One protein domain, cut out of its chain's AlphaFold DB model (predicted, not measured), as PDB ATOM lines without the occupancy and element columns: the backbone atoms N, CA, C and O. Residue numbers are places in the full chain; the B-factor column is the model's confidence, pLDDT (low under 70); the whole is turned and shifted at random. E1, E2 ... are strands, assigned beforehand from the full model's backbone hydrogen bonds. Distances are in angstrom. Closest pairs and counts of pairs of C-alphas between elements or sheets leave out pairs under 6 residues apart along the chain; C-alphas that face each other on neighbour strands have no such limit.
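Overview. This is residues 94 to 140 of the 140 residues of an uncharacterized protein of Dracunculus medinensis (UniProt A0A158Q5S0). Little regular structure is present: two short strands, E1 and E2, pair side by side as a small ladder, and a long looped link, residues 106 to 124, extends from one end of it. At the other end, residues 129 to 140 swing out and fold back towards that link. The printed part has 47 residues, no named helix and two named strands, E1 then E2, in an antiparallel sheet, all strand by class though only 8 residues are in named elements. It is only just loose, close to compact, with a radius of gyration of the C-alphas of 11.9 A and spans of 30 by 22 by 15 A.

Arrangement. E1, residues 102 to 105, and E2, residues 125 to 128, form an antiparallel hairpin with 153 degrees between their directions. The C-alphas of Cys 103 and Tyr 127 face each other at 4.6 A. N 104 and O 126 are within hydrogen-bond range at 2.9 A, as are N 128 and O 102 at 2.8 A.

Along the chain. E1 runs 10.4 A from C-alpha 102 at (26.291, -4.470, 35.669). E2 runs 10.3 A to C-alpha 128 at (29.395, -6.283, 39.532).

Size, cuts and confidence. The C-alphas farthest apart, of Thr 94 and Lys 108, are 32.1 A apart. The printed part has no cut, and the link from E1 to E2 is long, 19 residues. Residues 94 to 102 and 129 to 140 have pLDDT under 70.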
ATOM      1  N   THR A  94      20.177  -8.413  54.043       47.20
ATOM      2  CA  THR A  94      21.205  -9.338  53.530       47.20
ATOM      3  C   THR A  94      21.977  -8.688  52.402       47.20
ATOM      4  O   THR A  94      21.416  -8.245  51.401       47.20
ATOM      5  N   SER A  95      23.303  -8.681  52.541       53.45
ATOM      6  CA  SER A  95      24.247  -8.173  51.543       53.45
ATOM      7  C   SER A  95      24.172  -8.924  50.204       53.45
ATOM      8  O   SER A  95      24.902  -8.594  49.280       53.45
ATOM      9  N   ILE A  96      23.315  -9.936  50.073       55.88
ATOM     10  CA  ILE A  96      23.079 -10.688  48.839       55.88
ATOM     11  C   ILE A  96      22.172  -9.906  47.878       55.88
ATOM     12  O   ILE A  96      22.373  -9.978  46.671       55.88
ATOM     13  N   ASN A  97      21.225  -9.109  48.389       52.08
ATOM     14  CA  ASN A  97      20.231  -8.406  47.565       52.08
ATOM     15  C   ASN A  97      20.699  -7.042  47.053       52.08
ATOM     16  O   ASN A  97      19.899  -6.258  46.542       52.08
ATOM     17  N   THR A  98      21.987  -6.735  47.178       56.62
ATOM     18  CA  THR A  98      22.552  -5.551  46.547       56.62
ATOM     19  C   THR A  98      22.405  -5.700  45.028       56.62
ATOM     20  O   THR A  98      22.969  -6.648  44.475       56.62
ATOM     21  N   PRO A  99      21.642  -4.828  44.341       52.03
ATOM     22  CA  PRO A  99      21.412  -4.979  42.914       52.03
ATOM     23  C   PRO A  99      22.755  -4.991  42.189       52.03
ATOM     24  O   PRO A  99      23.586  -4.098  42.367       52.03
ATOM     25  N   ALA A 100      22.981  -6.025  41.381       61.86
ATOM     26  CA  ALA A 100      24.109  -6.023  40.471       61.86
ATOM     27  C   ALA A 100      23.926  -4.845  39.505       61.86
ATOM     28  O   ALA A 100      22.950  -4.801  38.760       61.86
ATOM     29  N   ILE A 101      24.848  -3.880  39.535       63.73
ATOM     30  CA  ILE A 101      24.761  -2.681  38.685       63.73
ATOM     31  C   ILE A 101      25.051  -3.038  37.225       63.73
ATOM     32  O   ILE A 101      24.530  -2.405  36.311       63.73
ATOM     33  N   ALA A 102      25.890  -4.049  37.000       69.60
ATOM     34  CA  ALA A 102      26.291  -4.470  35.669       69.60
ATOM     35  C   ALA A 102      26.543  -5.980  35.615       69.60
ATOM     36  O   ALA A 102      27.055  -6.571  36.567       69.60
ATOM     37  N   CYS A 103      26.216  -6.580  34.472       83.25
ATOM     38  CA  CYS A 103      26.558  -7.949  34.102       83.25
ATOM     39  C   CYS A 103      27.506  -7.900  32.896       83.25
ATOM     40  O   CYS A 103      27.293  -7.100  31.984       83.25
ATOM     41  N   ALA A 104      28.526  -8.755  32.875       84.81
ATOM     42  CA  ALA A 104      29.399  -8.945  31.721       84.81
ATOM     43  C   ALA A 104      29.522 -10.435  31.377       84.81
ATOM     44  O   ALA A 104      29.401 -11.298  32.246       84.81
ATOM     45  N   ILE A 105      29.768 -10.723  30.099       90.19
ATOM     46  CA  ILE A 105      30.045 -12.073  29.602       90.19
ATOM     47  C   ILE A 105      31.540 -12.176  29.331       90.19
ATOM     48  O   ILE A 105      32.125 -11.313  28.676       90.19
ATOM     49  N   VAL A 106      32.154 -13.245  29.820       90.52
ATOM     50  CA  VAL A 106      33.581 -13.504  29.634       90.52
ATOM     51  C   VAL A 106      33.835 -13.944  28.192       90.52
ATOM     52  O   VAL A 106      33.304 -14.960  27.741       90.52
ATOM     53  N   THR A 107      34.654 -13.186  27.463       90.73
ATOM     54  CA  THR A 107      35.009 -13.464  26.057       90.73
ATOM     55  C   THR A 107      36.358 -14.161  25.897       90.73
ATOM     56  O   THR A 107      36.643 -14.702  24.831       90.73
ATOM     57  N   LYS A 108      37.183 -14.176  26.948       92.21
ATOM     58  CA  LYS A 108      38.478 -14.857  26.991       92.21
ATOM     59  C   LYS A 108      38.700 -15.455  28.375       92.21
ATOM     60  O   LYS A 108      38.373 -14.806  29.365       92.21
ATOM     61  N   ASP A 109      39.264 -16.658  28.428       93.31
ATOM     62  CA  ASP A 109      39.658 -17.274  29.693       93.31
ATOM     63  C   ASP A 109      40.684 -16.389  30.410       93.31
ATOM     64  O   ASP A 109      41.597 -15.829  29.791       93.31
ATOM     65  N   PHE A 110      40.516 -16.273  31.720       91.99
ATOM     66  CA  PHE A 110      41.411 -15.545  32.600       91.99
ATOM     67  C   PHE A 110      41.673 -16.388  33.847       91.99
ATOM     68  O   PHE A 110      40.738 -16.864  34.488       91.99
ATOM     69  N   GLU A 111      42.939 -16.589  34.189       93.97
ATOM     70  CA  GLU A 111      43.349 -17.337  35.377       93.97
ATOM     71  C   GLU A 111      43.879 -16.353  36.421       93.97
ATOM     72  O   GLU A 111      44.781 -15.566  36.127       93.97
ATOM     73  N   ALA A 112      43.295 -16.379  37.621       92.24
ATOM     74  CA  ALA A 112      43.674 -15.491  38.710       92.24
ATOM     75  C   ALA A 112      45.145 -15.692  39.099       92.24
ATOM     76  O   ALA A 112      45.583 -16.812  39.361       92.24
ATOM     77  N   GLN A 113      45.895 -14.591  39.174       91.51
ATOM     78  CA  GLN A 113      47.308 -14.588  39.567       91.51
ATOM     79  C   GLN A 113      47.505 -14.270  41.054       91.51
ATOM     80  O   GLN A 113      48.593 -14.461  41.594       91.51
ATOM     81  N   SER A 114      46.457 -13.795  41.728       91.03
ATOM     82  CA  SER A 114      46.438 -13.505  43.160       91.03
ATOM     83  C   SER A 114      45.117 -13.955  43.792       91.03
ATOM     84  O   SER A 114      44.137 -14.225  43.100       91.03
ATOM     85  N   CYS A 115      45.067 -14.012  45.125       87.61
ATOM     86  CA  CYS A 115      43.844 -14.339  45.867       87.61
ATOM     87  C   CYS A 115      42.749 -13.260  45.779       87.61
ATOM     88  O   CYS A 115      41.616 -13.510  46.181       87.61
ATOM     89  N   GLU A 116      43.081 -12.076  45.266       86.65
ATOM     90  CA  GLU A 116      42.156 -10.953  45.080       86.65
ATOM     91  C   GLU A 116      41.505 -10.952  43.686       86.65
ATOM     92  O   GLU A 116      40.650 -10.113  43.397       86.65
ATOM     93  N   GLN A 117      41.915 -11.872  42.808       85.64
ATOM     94  CA  GLN A 117      41.382 -12.042  41.457       85.64
ATOM     95  C   GLN A 117      40.481 -13.279  41.367       85.64
ATOM     96  O   GLN A 117      40.659 -14.268  42.079       85.64
ATOM     97  N   LEU A 118      39.517 -13.239  40.447       85.62
ATOM     98  CA  LEU A 118      38.650 -14.372  40.120       85.62
ATOM     99  C   LEU A 118      39.096 -15.007  38.805       85.62
ATOM    100  O   LEU A 118      39.235 -14.312  37.804       85.62
ATOM    101  N   SER A 119      39.249 -16.332  38.778       91.81
ATOM    102  CA  SER A 119      39.443 -17.062  37.521       91.81
ATOM    103  C   SER A 119      38.127 -17.126  36.747       91.81
ATOM    104  O   SER A 119      37.096 -17.549  37.277       91.81
ATOM    105  N   LEU A 120      38.161 -16.725  35.481       91.88
ATOM    106  CA  LEU A 120      37.004 -16.593  34.608       91.88
ATOM    107  C   LEU A 120      37.129 -17.536  33.414       91.88
ATOM    108  O   LEU A 120      38.184 -17.627  32.789       91.88
ATOM    109  N   ARG A 121      36.025 -18.200  33.060       92.22
ATOM    110  CA  ARG A 121      35.929 -19.004  31.836       92.22
ATOM    111  C   ARG A 121      35.055 -18.341  30.792       92.22
ATOM    112  O   ARG A 121      34.025 -17.769  31.151       92.22
ATOM    113  N   VAL A 122      35.414 -18.482  29.520       92.13
ATOM    114  CA  VAL A 122      34.599 -18.039  28.382       92.13
ATOM    115  C   VAL A 122      33.147 -18.493  28.555       92.13
ATOM    116  O   VAL A 122      32.875 -19.602  29.016       92.13
ATOM    117  N   CYS A 123      32.214 -17.603  28.216       87.74
ATOM    118  CA  CYS A 123      30.766 -17.764  28.390       87.74
ATOM    119  C   CYS A 123      30.259 -17.780  29.843       87.74
ATOM    120  O   CYS A 123      29.056 -17.930  30.055       87.74
ATOM    121  N   SER A 124      31.115 -17.574  30.846       89.50
ATOM    122  CA  SER A 124      30.647 -17.282  32.208       89.50
ATOM    123  C   SER A 124      30.013 -15.891  32.264       89.50
ATOM    124  O   SER A 124      30.493 -14.957  31.615       89.50
ATOM    125  N   ILE A 125      28.952 -15.746  33.060       86.72
ATOM    126  CA  ILE A 125      28.334 -14.453  33.368       86.72
ATOM    127  C   ILE A 125      28.853 -13.990  34.727       86.72
ATOM    128  O   ILE A 125      28.756 -14.725  35.710       86.72
ATOM    129  N   ILE A 126      29.378 -12.770  34.779       87.52
ATOM    130  CA  ILE A 126      29.832 -12.127  36.012       87.52
ATOM    131  C   ILE A 126      28.971 -10.913  36.331       87.52
ATOM    132  O   ILE A 126      28.509 -10.209  35.432       87.52
ATOM    133  N   TYR A 127      28.788 -10.651  37.621       80.79
ATOM    134  CA  TYR A 127      27.989  -9.540  38.122       80.79
ATOM    135  C   TYR A 127      28.864  -8.609  38.954       80.79
ATOM    136  O   TYR A 127      29.567  -9.054  39.860       80.79
ATOM    137  N   ARG A 128      28.794  -7.305  38.677       74.45
ATOM    138  CA  ARG A 128      29.395  -6.283  39.532       74.45
ATOM    139  C   ARG A 128      28.431  -5.957  40.663       74.45
ATOM    140  O   ARG A 128      27.376  -5.365  40.430       74.45
ATOM    141  N   LYS A 129      28.825  -6.301  41.885       66.09
ATOM    142  CA  LYS A 129      28.138  -5.863  43.099       66.09
ATOM    143  C   LYS A 129      28.465  -4.395  43.389       66.09
ATOM    144  O   LYS A 129      29.580  -3.945  43.131       66.09
ATOM    145  N   SER A 130      27.490  -3.636  43.883       59.07
ATOM    146  CA  SER A 130      27.705  -2.254  44.312       59.07
ATOM    147  C   SER A 130      27.997  -2.188  45.803       59.07
ATOM    148  O   SER A 130      27.073  -2.161  46.611       59.07
ATOM    149  N   ASP A 131      29.264  -2.148  46.192       57.52
ATOM    150  CA  ASP A 131      29.585  -1.926  47.599       57.52
ATOM    151  C   ASP A 131      29.313  -0.457  47.960       57.52
ATOM    152  O   ASP A 131      29.929   0.466  47.430       57.52
ATOM    153  N   MET A 132      28.355  -0.235  48.866       45.64
ATOM    154  CA  MET A 132      27.972   1.084  49.402       45.64
ATOM    155  C   MET A 132      28.990   1.634  50.425       45.64
ATOM    156  O   MET A 132      28.664   2.509  51.222       45.64
ATOM    157  N   GLY A 133      30.235   1.155  50.420       40.06
ATOM    158  CA  GLY A 133      31.269   1.652  51.319       40.06
ATOM    159  C   GLY A 133      32.621   0.988  51.100       40.06
ATOM    160  O   GLY A 133      32.787  -0.178  51.424       40.06
ATOM    161  N   GLY A 134      33.588   1.772  50.616       33.10
ATOM    162  CA  GLY A 134      35.020   1.509  50.780       33.10
ATOM    163  C   GLY A 134      35.627   0.436  49.870       33.10
ATOM    164  O   GLY A 134      35.399  -0.750  50.041       33.10
ATOM    165  N   SER A 135      36.527   0.880  48.991       33.26
ATOM    166  CA  SER A 135      37.406   0.075  48.130       33.26
ATOM    167  C   SER A 135      36.758  -0.584  46.907       33.26
ATOM    168  O   SER A 135      36.377  -1.748  46.889       33.26
ATOM    169  N   ASN A 136      36.740   0.187  45.816       33.93
ATOM    170  CA  ASN A 136      36.540  -0.310  44.459       33.93
ATOM    171  C   ASN A 136      37.740  -1.173  44.031       33.93
ATOM    172  O   ASN A 136      38.628  -0.678  43.336       33.93
ATOM    173  N   TYR A 137      37.777  -2.449  44.405       35.32
ATOM    174  CA  TYR A 137      38.649  -3.394  43.716       35.32
ATOM    175  C   TYR A 137      37.900  -3.970  42.516       35.32
ATOM    176  O   TYR A 137      37.064  -4.862  42.622       35.32
ATOM    177  N   LEU A 138      38.188  -3.389  41.351       37.54
ATOM    178  CA  LEU A 138      38.097  -4.087  40.076       37.54
ATOM    179  C   LEU A 138      39.476  -4.693  39.815       37.54
ATOM    180  O   LEU A 138      40.294  -4.099  39.117       37.54
ATOM    181  N   SER A 139      39.749  -5.845  40.411       33.02
ATOM    182  CA  SER A 139      40.840  -6.712  39.979       33.02
ATOM    183  C   SER A 139      40.264  -7.703  38.967       33.02
ATOM    184  O   SER A 139      39.642  -8.699  39.337       33.02
ATOM    185  N   PHE A 140      40.424  -7.369  37.681       44.53
ATOM    186  CA  PHE A 140      40.595  -8.393  36.653       44.53
ATOM    187  C   PHE A 140      42.030  -8.875  36.771       44.53
ATOM    188  O   PHE A 140      42.962  -8.041  36.748       44.53
TER     189      PHE A 140